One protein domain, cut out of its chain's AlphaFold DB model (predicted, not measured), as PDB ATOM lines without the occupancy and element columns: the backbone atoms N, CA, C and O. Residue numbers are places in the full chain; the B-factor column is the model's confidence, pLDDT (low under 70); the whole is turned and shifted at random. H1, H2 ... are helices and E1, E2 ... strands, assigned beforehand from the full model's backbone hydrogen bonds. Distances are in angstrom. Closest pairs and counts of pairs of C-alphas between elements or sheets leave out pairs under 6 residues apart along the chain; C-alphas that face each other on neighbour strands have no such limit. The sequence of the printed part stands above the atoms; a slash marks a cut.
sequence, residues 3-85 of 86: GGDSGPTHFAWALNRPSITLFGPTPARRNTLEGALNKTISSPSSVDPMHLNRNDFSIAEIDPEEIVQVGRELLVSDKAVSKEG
ATOM      1  N   GLY A   3     210.880 252.654 177.589       94.81
ATOM      2  CA  GLY A   3     210.765 251.244 177.965       94.81
ATOM      3  C   GLY A   3     209.446 250.611 177.536       94.81
ATOM      4  O   GLY A   3     208.538 251.302 177.093       94.81
ATOM      5  N   GLY A   4     209.340 249.289 177.661       94.06
ATOM      6  CA  GLY A   4     208.087 248.570 177.412       94.06
ATOM      7  C   GLY A   4     207.115 248.635 178.594       94.06
ATOM      8  O   GLY A   4     207.448 249.172 179.656       94.06
ATOM      9  N   ASP A   5     205.938 248.033 178.437       92.25
ATOM     10  CA  ASP A   5     204.956 247.846 179.516       92.25
ATOM     11  C   ASP A   5     205.492 246.909 180.616       92.25
ATOM     12  O   ASP A   5     205.367 245.686 180.554       92.25
ATOM     13  N   SER A   6     206.190 247.488 181.595       91.12
ATOM     14  CA  SER A   6     206.897 246.766 182.655       91.12
ATOM     15  C   SER A   6     207.069 247.629 183.906       91.12
ATOM     16  O   SER A   6     207.024 248.858 183.837       91.12
ATOM     17  N   GLY A   7     207.327 246.994 185.053       93.31
ATOM     18  CA  GLY A   7     207.462 247.665 186.355       93.31
ATOM     19  C   GLY A   7     208.366 248.911 186.366       93.31
ATOM     20  O   GLY A   7     207.936 249.940 186.884       93.31
ATOM     21  N   PRO A   8     209.569 248.890 185.758       94.06
ATOM     22  CA  PRO A   8     210.416 250.079 185.659       94.06
ATOM     23  C   PRO A   8     209.723 251.291 185.015       94.06
ATOM     24  O   PRO A   8     209.873 252.410 185.500       94.06
ATOM     25  N   THR A   9     208.938 251.081 183.956       93.12
ATOM     26  CA  THR A   9     208.203 252.156 183.268       93.12
ATOM     27  C   THR A   9     207.128 252.754 184.167       93.12
ATOM     28  O   THR A   9     206.998 253.973 184.261       93.12
ATOM     29  N   HIS A  10     206.426 251.904 184.917       91.75
ATOM     30  CA  HIS A  10     205.424 252.335 185.890       91.75
ATOM     31  C   HIS A  10     206.061 253.116 187.053       91.75
ATOM     32  O   HIS A  10     205.464 254.066 187.559       91.75
ATOM     33  N   PHE A  11     207.303 252.800 187.443       94.12
ATOM     34  CA  PHE A  11     208.032 253.620 188.416       94.12
ATOM     35  C   PHE A  11     208.359 255.018 187.886       94.12
ATOM     36  O   PHE A  11     208.258 255.979 188.646       94.12
ATOM     37  N   ALA A  12     208.697 255.178 186.600       91.88
ATOM     38  CA  ALA A  12     208.878 256.517 186.034       91.88
ATOM     39  C   ALA A  12     207.589 257.345 186.091       91.88
ATOM     40  O   ALA A  12     207.655 258.528 186.425       91.88
ATOM     41  N   TRP A  13     206.430 256.721 185.860       91.31
ATOM     42  CA  TRP A  13     205.129 257.372 186.028       91.31
ATOM     43  C   TRP A  13     204.899 257.831 187.465       91.31
ATOM     44  O   TRP A  13     204.580 258.996 187.690       91.31
ATOM     45  N   ALA A  14     205.114 256.942 188.438       92.12
ATOM     46  CA  ALA A  14     204.937 257.248 189.857       92.12
ATOM     47  C   ALA A  14     205.871 258.369 190.347       92.12
ATOM     48  O   ALA A  14     205.498 259.156 191.213       92.12
ATOM     49  N   LEU A  15     207.073 258.463 189.773       92.00
ATOM     50  CA  LEU A  15     208.058 259.505 190.076       92.00
ATOM     51  C   LEU A  15     207.860 260.787 189.252       92.00
ATOM     52  O   LEU A  15     208.710 261.677 189.306       92.00
ATOM     53  N   ASN A  16     206.778 260.876 188.474       89.31
ATOM     54  CA  ASN A  16     206.471 261.997 187.587       89.31
ATOM     55  C   ASN A  16     207.637 262.349 186.640       89.31
ATOM     56  O   ASN A  16     207.925 263.516 186.368       89.31
ATOM     57  N   ARG A  17     208.364 261.326 186.172       90.94
ATOM     58  CA  ARG A  17     209.494 261.474 185.252       90.94
ATOM     59  C   ARG A  17     209.003 261.302 183.816       90.94
ATOM     60  O   ARG A  17     208.342 260.299 183.549       90.94
ATOM     61  N   PRO A  18     209.394 262.190 182.878       93.38
ATOM     62  CA  PRO A  18     209.009 262.049 181.484       93.38
ATOM     63  C   PRO A  18     209.330 260.658 180.933       93.38
ATOM     64  O   PRO A  18     210.457 260.159 181.091       93.38
ATOM     65  N   SER A  19     208.349 260.019 180.301       94.69
ATOM     66  CA  SER A  19     208.451 258.631 179.866       94.69
ATOM     67  C   SER A  19     207.782 258.368 178.518       94.69
ATOM     68  O   SER A  19     206.793 259.006 178.160       94.69
ATOM     69  N   ILE A  20     208.345 257.409 177.781       96.25
ATOM     70  CA  ILE A  20     207.762 256.827 176.572       96.25
ATOM     71  C   ILE A  20     207.603 255.329 176.813       96.25
ATOM     72  O   ILE A  20     208.596 254.641 177.077       96.25
ATOM     73  N   THR A  21     206.371 254.840 176.707       96.25
ATOM     74  CA  THR A  21     206.042 253.419 176.822       96.25
ATOM     75  C   THR A  21     205.797 252.820 175.447       96.25
ATOM     76  O   THR A  21     204.915 253.275 174.719       96.25
ATOM     77  N   LEU A  22     206.566 251.790 175.106       96.12
ATOM     78  CA  LEU A  22     206.461 251.062 173.845       96.12
ATOM     79  C   LEU A  22     205.574 249.827 174.030       96.12
ATOM     80  O   LEU A  22     205.865 248.962 174.861       96.12
ATOM     81  N   PHE A  23     204.503 249.738 173.247       95.00
ATOM     82  CA  PHE A  23     203.558 248.626 173.268       95.00
ATOM     83  C   PHE A  23     203.686 247.800 171.988       95.00
ATOM     84  O   PHE A  23     203.430 248.293 170.895       95.00
ATOM     85  N   GLY A  24     204.084 246.535 172.123       92.75
ATOM     86  CA  GLY A  24     203.993 245.547 171.043       92.75
ATOM     87  C   GLY A  24     202.803 244.622 171.282       92.75
ATOM     88  O   GLY A  24     201.671 245.014 171.022       92.75
ATOM     89  N   PRO A  25     203.025 243.447 171.898       92.19
ATOM     90  CA  PRO A  25     201.976 242.454 172.131       92.19
ATOM     91  C   PRO A  25     201.060 242.771 173.325       92.19
ATOM     92  O   PRO A  25     200.219 241.951 173.685       92.19
ATOM     93  N   THR A  26     201.246 243.907 174.005       91.06
ATOM     94  CA  THR A  26     200.486 244.287 175.204       91.06
ATOM     95  C   THR A  26     199.506 245.428 174.908       91.06
ATOM     96  O   THR A  26     199.803 246.316 174.110       91.06
ATOM     97  N   PRO A  27     198.314 245.441 175.537       86.69
ATOM     98  CA  PRO A  27     197.265 246.394 175.190       86.69
ATOM     99  C   PRO A  27     197.528 247.790 175.778       86.69
ATOM    100  O   PRO A  27     197.276 248.036 176.961       86.69
ATOM    101  N   ALA A  28     197.933 248.740 174.927       85.69
ATOM    102  CA  ALA A  28     198.235 250.122 175.318       85.69
ATOM    103  C   ALA A  28     197.086 250.816 176.069       85.69
ATOM    104  O   ALA A  28     197.280 251.357 177.155       85.69
ATOM    105  N   ARG A  29     195.854 250.723 175.546       77.69
ATOM    106  CA  ARG A  29     194.673 251.423 176.091       77.69
ATOM    107  C   ARG A  29     194.359 251.077 177.553       77.69
ATOM    108  O   ARG A  29     193.754 251.886 178.249       77.69
ATOM    109  N   ARG A  30     194.691 249.864 178.009       75.38
ATOM    110  CA  ARG A  30     194.387 249.409 179.378       75.38
ATOM    111  C   ARG A  30     195.527 249.691 180.351       75.38
ATOM    112  O   ARG A  30     195.262 249.935 181.523       75.38
ATOM    113  N   ASN A  31     196.764 249.622 179.870       80.50
ATOM    114  CA  ASN A  31     197.943 249.583 180.727       80.50
ATOM    115  C   ASN A  31     198.696 250.911 180.773       80.50
ATOM    116  O   ASN A  31     199.756 250.966 181.381       80.50
ATOM    117  N   THR A  32     198.175 251.968 180.146       86.81
ATOM    118  CA  THR A  32     198.861 253.255 180.066       86.81
ATOM    119  C   THR A  32     198.371 254.295 181.069       86.81
ATOM    120  O   THR A  32     197.181 254.389 181.371       86.81
ATOM    121  N   LEU A  33     199.303 255.134 181.522       82.31
ATOM    122  CA  LEU A  33     199.024 256.453 182.066       82.31
ATOM    123  C   LEU A  33     199.471 257.496 181.035       82.31
ATOM    124  O   LEU A  33     200.653 257.817 180.956       82.31
ATOM    125  N   GLU A  34     198.540 258.029 180.247       79.94
ATOM    126  CA  GLU A  34     198.839 259.075 179.263       79.94
ATOM    127  C   GLU A  34     198.703 260.476 179.858       79.94
ATOM    128  O   GLU A  34     197.805 260.764 180.650       79.94
ATOM    129  N   GLY A  35     199.603 261.373 179.461       84.81
ATOM    130  CA  GLY A  35     199.567 262.764 179.888       84.81
ATOM    131  C   GLY A  35     200.589 263.636 179.169       84.81
ATOM    132  O   GLY A  35     201.119 263.295 178.109       84.81
ATOM    133  N   ALA A  36     200.882 264.798 179.753       85.69
ATOM    134  CA  ALA A  36     201.903 265.698 179.219       85.69
ATOM    135  C   ALA A  36     203.309 265.075 179.296       85.69
ATOM    136  O   ALA A  36     204.083 265.195 178.352       85.69
ATOM    137  N   LEU A  37     203.606 264.373 180.397       89.50
ATOM    138  CA  LEU A  37     204.924 263.794 180.671       89.50
ATOM    139  C   LEU A  37     205.045 262.320 180.256       89.50
ATOM    140  O   LEU A  37     206.156 261.832 180.085       89.50
ATOM    141  N   ASN A  38     203.930 261.613 180.074       92.88
ATOM    142  CA  ASN A  38     203.918 260.184 179.766       92.88
ATOM    143  C   ASN A  38     203.263 259.958 178.404       92.88
ATOM    144  O   ASN A  38     202.105 260.332 178.199       92.88
ATOM    145  N   LYS A  39     204.025 259.379 177.478       94.25
ATOM    146  CA  LYS A  39     203.625 259.126 176.091       94.25
ATOM    147  C   LYS A  39     203.667 257.638 175.788       94.25
ATOM    148  O   LYS A  39     204.419 256.889 176.410       94.25
ATOM    149  N   THR A  40     202.876 257.225 174.814       94.69
ATOM    150  CA  THR A  40     202.796 255.845 174.345       94.69
ATOM    151  C   THR A  40     203.079 255.791 172.855       94.69
ATOM    152  O   THR A  40     202.700 256.699 172.120       94.69
ATOM    153  N   ILE A  41     203.750 254.729 172.418       95.12
ATOM    154  CA  ILE A  41     203.890 254.377 171.005       95.12
ATOM    155  C   ILE A  41     203.546 252.897 170.900       95.12
ATOM    156  O   ILE A  41     204.060 252.082 171.669       95.12
ATOM    157  N   SER A  42     202.630 252.558 169.999       94.94
ATOM    158  CA  SER A  42     202.180 251.180 169.801       94.94
ATOM    159  C   SER A  42     202.602 250.689 168.429       94.94
ATOM    160  O   SER A  42     202.528 251.428 167.453       94.94
ATOM    161  N   SER A  43     203.005 249.427 168.361       94.50
ATOM    162  CA  SER A  43     203.183 248.711 167.103       94.50
ATOM    163  C   SER A  43     201.880 248.684 166.284       94.50
ATOM    164  O   SER A  43     200.795 248.849 166.854       94.50
ATOM    165  N   PRO A  44     201.945 248.410 164.970       90.88
ATOM    166  CA  PRO A  44     200.749 248.272 164.138       90.88
ATOM    167  C   PRO A  44     199.926 247.001 164.438       90.88
ATOM    168  O   PRO A  44     198.862 246.814 163.843       90.88
ATOM    169  N   SER A  45     200.389 246.119 165.333       90.50
ATOM    170  CA  SER A  45     199.700 244.869 165.666       90.50
ATOM    171  C   SER A  45     198.363 245.112 166.371       90.50
ATOM    172  O   SER A  45     198.222 245.971 167.244       90.50
ATOM    173  N   SER A  46     197.361 244.306 166.012       88.56
ATOM    174  CA  SER A  46     196.084 244.271 166.723       88.56
ATOM    175  C   SER A  46     196.178 243.302 167.900       88.56
ATOM    176  O   SER A  46     196.296 242.091 167.716       88.56
ATOM    177  N   VAL A  47     196.114 243.838 169.119       90.19
ATOM    178  CA  VAL A  47     196.219 243.054 170.356       90.19
ATOM    179  C   VAL A  47     194.830 242.694 170.880       90.19
ATOM    180  O   VAL A  47     194.046 243.584 171.212       90.19
ATOM    181  N   ASP A  48     194.548 241.396 171.029       89.62
ATOM    182  CA  ASP A  48     193.412 240.899 171.816       89.62
ATOM    183  C   ASP A  48     193.817 240.817 173.303       89.62
ATOM    184  O   ASP A  48     194.623 239.957 173.673       89.62
ATOM    185  N   PRO A  49     193.259 241.662 174.195       87.50
ATOM    186  CA  PRO A  49     193.594 241.636 175.619       87.50
ATOM    187  C   PRO A  49     193.239 240.318 176.320       87.50
ATOM    188  O   PRO A  49     193.782 240.042 177.390       87.50
ATOM    189  N   MET A  50     192.311 239.533 175.762       90.81
ATOM    190  CA  MET A  50     191.894 238.242 176.312       90.81
ATOM    191  C   MET A  50     192.780 237.091 175.827       90.81
ATOM    192  O   MET A  50     192.870 236.069 176.509       90.81
ATOM    193  N   HIS A  51     193.472 237.265 174.697       91.00
ATOM    194  CA  HIS A  51     194.314 236.245 174.073       91.00
ATOM    195  C   HIS A  51     195.622 236.854 173.557       91.00
ATOM    196  O   HIS A  51     195.822 237.044 172.359       91.00
ATOM    197  N   LEU A  52     196.545 237.136 174.478       90.06
ATOM    198  CA  LEU A  52     197.849 237.699 174.124       90.06
ATOM    199  C   LEU A  52     198.672 236.716 173.278       90.06
ATOM    200  O   LEU A  52     198.919 235.573 173.680       90.06
ATOM    201  N   ASN A  53     199.156 237.189 172.130       91.75
ATOM    202  CA  ASN A  53     200.031 236.420 171.256       91.75
ATOM    203  C   ASN A  53     201.485 236.488 171.753       91.75
ATOM    204  O   ASN A  53     202.125 237.532 171.711       91.75
ATOM    205  N   ARG A  54     202.037 235.354 172.199       89.75
ATOM    206  CA  ARG A  54     203.429 235.265 172.690       89.75
ATOM    207  C   ARG A  54     204.483 235.288 171.580       89.75
ATOM    208  O   ARG A  54     205.653 235.488 171.881       89.75
ATOM    209  N   ASN A  55     204.068 235.061 170.336       93.19
ATOM    210  CA  ASN A  55     204.932 235.105 169.157       93.19
ATOM    211  C   ASN A  55     204.815 236.442 168.414       93.19
ATOM    212  O   ASN A  55     205.297 236.566 167.290       93.19
ATOM    213  N   ASP A  56     204.135 237.420 169.010       92.12
ATOM    214  CA  ASP A  56     204.044 238.763 168.466       92.12
ATOM    215  C   ASP A  56     205.294 239.567 168.865       92.12
ATOM    216  O   ASP A  56     205.488 239.953 170.021       92.12
ATOM    217  N   PHE A  57     206.150 239.790 167.866       94.69
ATOM    218  CA  PHE A  57     207.366 240.600 167.943       94.69
ATOM    219  C   PHE A  57     207.223 241.942 167.206       94.69
ATOM    220  O   PHE A  57     208.227 242.586 166.904       94.69
ATOM    221  N   SER A  58     205.990 242.393 166.956       95.31
ATOM    222  CA  SER A  58     205.675 243.649 166.255       95.31
ATOM    223  C   SER A  58     206.224 244.902 166.939       95.31
ATOM    224  O   SER A  58     206.313 245.953 166.315       95.31
ATOM    225  N   ILE A  59     206.674 244.815 168.197       94.56
ATOM    226  CA  ILE A  59     207.426 245.903 168.838       94.56
ATOM    227  C   ILE A  59     208.652 246.326 168.009       94.56
ATOM    228  O   ILE A  59     209.050 247.485 168.066       94.56
ATOM    229  N   ALA A  60     209.233 245.406 167.229       95.38
ATOM    230  CA  ALA A  60     210.349 245.681 166.326       95.38
ATOM    231  C   ALA A  60     209.947 246.493 165.079       95.38
ATOM    232  O   ALA A  60     210.821 246.988 164.377       95.38
ATOM    233  N   GLU A  61     208.648 246.624 164.805       96.94
ATOM    234  CA  GLU A  61     208.094 247.421 163.704       96.94
ATOM    235  C   GLU A  61     207.808 248.871 164.120       96.94
ATOM    236  O   GLU A  61     207.418 249.680 163.282       96.94
ATOM    237  N   ILE A  62     207.991 249.211 165.402       96.56
ATOM    238  CA  ILE A  62     207.910 250.599 165.859       96.56
ATOM    239  C   ILE A  62     209.067 251.387 165.245       96.56
ATOM    240  O   ILE A  62     210.232 251.014 165.399       96.56
ATOM    241  N   ASP A  63     208.731 252.500 164.597       97.12
ATOM    242  CA  ASP A  63     209.694 253.375 163.943       97.12
ATOM    243  C   ASP A  63     210.608 254.066 164.985       97.12
ATOM    244  O   ASP A  63     210.121 254.817 165.843       97.12
ATOM    245  N   PRO A  64     211.937 253.842 164.953       96.81
ATOM    246  CA  PRO A  64     212.871 254.520 165.845       96.81
ATOM    247  C   PRO A  64     212.817 256.048 165.730       96.81
ATOM    248  O   PRO A  64     213.010 256.745 166.732       96.81
ATOM    249  N   GLU A  65     212.539 256.581 164.541       97.75
ATOM    250  CA  GLU A  65     212.439 258.018 164.304       97.75
ATOM    251  C   GLU A  65     211.265 258.644 165.077       97.75
ATOM    252  O   GLU A  65     211.420 259.731 165.646       97.75
ATOM    253  N   GLU A  66     210.134 257.939 165.194       97.00
ATOM    254  CA  GLU A  66     208.987 258.358 166.010       97.00
ATOM    255  C   GLU A  66     209.379 258.454 167.493       97.00
ATOM    256  O   GLU A  66     209.117 259.462 168.160       97.00
ATOM    257  N   ILE A  67     210.102 257.450 168.003       97.06
ATOM    258  CA  ILE A  67     210.597 257.430 169.389       97.06
ATOM    259  C   ILE A  67     211.516 258.631 169.648       97.06
ATOM    260  O   ILE A  67     211.407 259.298 170.683       97.06
ATOM    261  N   VAL A  68     212.424 258.929 168.713       97.44
ATOM    262  CA  VAL A  68     213.342 260.071 168.819       97.44
ATOM    263  C   VAL A  68     212.580 261.393 168.809       97.44
ATOM    264  O   VAL A  68     212.905 262.282 169.604       97.44
ATOM    265  N   GLN A  69     211.576 261.542 167.943       96.94
ATOM    266  CA  GLN A  69     210.759 262.750 167.869       96.94
ATOM    267  C   GLN A  69     210.037 263.010 169.197       96.94
ATOM    268  O   GLN A  69     210.239 264.064 169.805       96.94
ATOM    269  N   VAL A  70     209.283 262.028 169.693       95.56
ATOM    270  CA  VAL A  70     208.553 262.139 170.967       95.56
ATOM    271  C   VAL A  70     209.523 262.379 172.130       95.56
ATOM    272  O   VAL A  70     209.265 263.188 173.025       95.56
ATOM    273  N   GLY A  71     210.697 261.739 172.100       95.69
ATOM    274  CA  GLY A  71     211.752 261.955 173.088       95.69
ATOM    275  C   GLY A  71     212.232 263.404 173.142       95.69
ATOM    276  O   GLY A  71     212.401 263.961 174.229       95.69
ATOM    277  N   ARG A  72     212.410 264.051 171.985       95.00
ATOM    278  CA  ARG A  72     212.796 265.469 171.912       95.00
ATOM    279  C   ARG A  72     211.709 266.385 172.469       95.00
ATOM    280  O   ARG A  72     212.037 267.305 173.216       95.00
ATOM    281  N   GLU A  73     210.443 266.122 172.159       92.31
ATOM    282  CA  GLU A  73     209.300 266.897 172.667       92.31
ATOM    283  C   GLU A  73     209.227 266.864 174.204       92.31
ATOM    284  O   GLU A  73     209.068 267.901 174.863       92.31
ATOM    285  N   LEU A  74     209.441 265.685 174.796       92.19
ATOM    286  CA  LEU A  74     209.466 265.509 176.250       92.19
ATOM    287  C   LEU A  74     210.653 266.218 176.917       92.19
ATOM    288  O   LEU A  74     210.491 266.803 177.986       92.19
ATOM    289  N   LEU A  75     211.833 266.221 176.290       90.25
ATOM    290  CA  LEU A  75     213.017 266.913 176.821       90.25
ATOM    291  C   LEU A  75     212.872 268.440 176.831       90.25
ATOM    292  O   LEU A  75     213.423 269.103 177.712       90.25
ATOM    293  N   VAL A  76     212.160 269.016 175.860       83.19
ATOM    294  CA  VAL A  76     211.854 270.457 175.854       83.19
ATOM    295  C   VAL A  76     210.873 270.793 176.977       83.19
ATOM    296  O   VAL A  76     211.078 271.768 177.700       83.19
ATOM    297  N   SER A  77     209.859 269.947 177.162       71.94
ATOM    298  CA  SER A  77     208.823 270.116 178.187       71.94
ATOM    299  C   SER A  77     209.384 270.002 179.614       71.94
ATOM    300  O   SER A  77     209.058 270.821 180.470       71.94
ATOM    301  N   ASP A  78     210.301 269.060 179.865       70.62
ATOM    302  CA  ASP A  78     210.960 268.872 181.172       70.62
ATOM    303  C   ASP A  78     211.757 270.114 181.614       70.62
ATOM    304  O   ASP A  78     211.711 270.519 182.778       70.62
ATOM    305  N   LYS A  79     212.439 270.780 180.669       68.56
ATOM    306  CA  LYS A  79     213.202 272.015 180.929       68.56
ATOM    307  C   LYS A  79     212.320 273.218 181.262       68.56
ATOM    308  O   LYS A  79     212.798 274.142 181.916       68.56
ATOM    309  N   ALA A  80     211.078 273.244 180.780       61.50
ATOM    310  CA  ALA A  80     210.126 274.297 181.118       61.50
ATOM    311  C   ALA A  80     209.617 274.122 182.558       61.50
ATOM    312  O   ALA A  80     209.680 275.060 183.345       61.50
ATOM    313  N   VAL A  81     209.237 272.894 182.931       62.88
ATOM    314  CA  VAL A  81     208.742 272.564 184.281       62.88
ATOM    315  C   VAL A  81     209.810 272.795 185.355       62.88
ATOM    316  O   VAL A  81     209.522 273.324 186.424       62.88
ATOM    317  N   SER A  82     211.070 272.454 185.074       60.53
ATOM    318  CA  SER A  82     212.171 272.636 186.033       60.53
ATOM    319  C   SER A  82     212.623 274.093 186.214       60.53
ATOM    320  O   SER A  82     213.328 274.383 187.177       60.53
ATOM    321  N   LYS A  83     212.203 275.025 185.344       58.47
ATOM    322  CA  LYS A  83     212.464 276.467 185.507       58.47
ATOM    323  C   LYS A  83     211.431 277.196 186.366       58.47
ATOM    324  O   LYS A  83     211.761 278.245 186.898       58.47
ATOM    325  N   GLU A  84     210.214 276.674 186.498       54.97
ATOM    326  CA  GLU A  84     209.156 277.293 187.318       54.97
ATOM    327  C   GLU A  84     209.245 276.916 188.806       54.97
ATOM    328  O   GLU A  84     208.616 277.551 189.647       54.97
ATOM    329  N   GLY A  85     210.031 275.889 189.142       52.94
ATOM    330  CA  GLY A  85     210.194 275.379 190.507       52.94
ATOM    331  C   GLY A  85     211.439 275.864 191.257       52.94
ATOM    332  O   GLY A  85     211.778 275.240 192.261       52.94
TER     333      GLY A  85
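AT A GLANCE: This is residues 3 to 85 of the 86 residues of an uncharacterized protein of Epsilonproteobacteria bacterium (UniProt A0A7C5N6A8). Two short parallel strands, E1 and E2, lie side by side in the middle as a very small sheet, with the short helix H1 over one face and the long helix H4 over the other. H4 runs back lengthwise past the strands, and residues 79 to 85, of which 79 to 84 belong to H4, stick out free at one end, while residues 43 to 57 swing out beyond the other end of the strands before H3. The printed part has 83 residues with four named helices and two named strands, in the order H1, E1, H2, E2, H3, H4, and its class is mixed, helices and strands. It is only just compact, close to loose, with a radius of gyration of the C-alphas of 13.8 A, and its outline is elongated, 45 by 26 by 17 A.

IN THESE COORDINATES: H1 is residues 7 to 14, 10.5 A from first to last C-alpha, and C-alpha 7 is at (207.462, 247.665, 186.355). E1 is residues 19 to 23, 12.9 A. H2 is residues 28 to 31, 5.4 A. E2 is residues 38 to 42, 13.5 A, and C-alpha 38 is at (203.918, 260.184, 179.766). H3 is residues 58 to 61, 5.2 A. H4 is residues 64 to 84, 31.5 A, with C-alpha 84 at (209.156, 277.293, 187.318).

HOW THE PARTS SIT: E1 and E2 are parallel neighbours, with 21 degrees between their directions. N 21 and O 39 are 2.8 A apart and N 41 and O 21 are 3.0 A apart, both within hydrogen-bond range. E1, H2 and E2 form a strand-helix-strand unit, two parallel neighbour strands with a helix between them along the chain, and its crossover is right-handed. Residues 3 to 4 make a short parallel pairing with residues 21 to 22 of E1. The closest C-alphas of H1 and E1 are those of Ala 12 and Ser 19, 6.5 A apart. For H4 and E1 they are those of Ile 20 and Gly 71, 7.4 A, and for H4 and E2 those of Ile 41 and Ile 67, 7.5 A. H2 comes closest to E2 at the C-alphas of Ala 28 and Ser 42, 6.9 A; E1 and H2 are near each other, with 5 pairs of C-alphas within 10 A. H3 comes closest to E1 at the C-alphas of Phe 23 and Ile 59, 6.5 A. No helix touches another; H1 and H4, for instance, are apart. Every O i to N i+4 pair is within hydrogen-bond range in H1, 14 of 17 in H4, and H2 and H3 are too short for such a pair.

THE WHOLE: The two C-alphas farthest apart, those of Asn 55 and Glu 84, are 46.1 A from each other. The printed part has no cut. The link from E2 to H3, 15 residues, is long. The mean pLDDT of the printed part is 88.6, and residues 79 to 85, which stand free, are under 70.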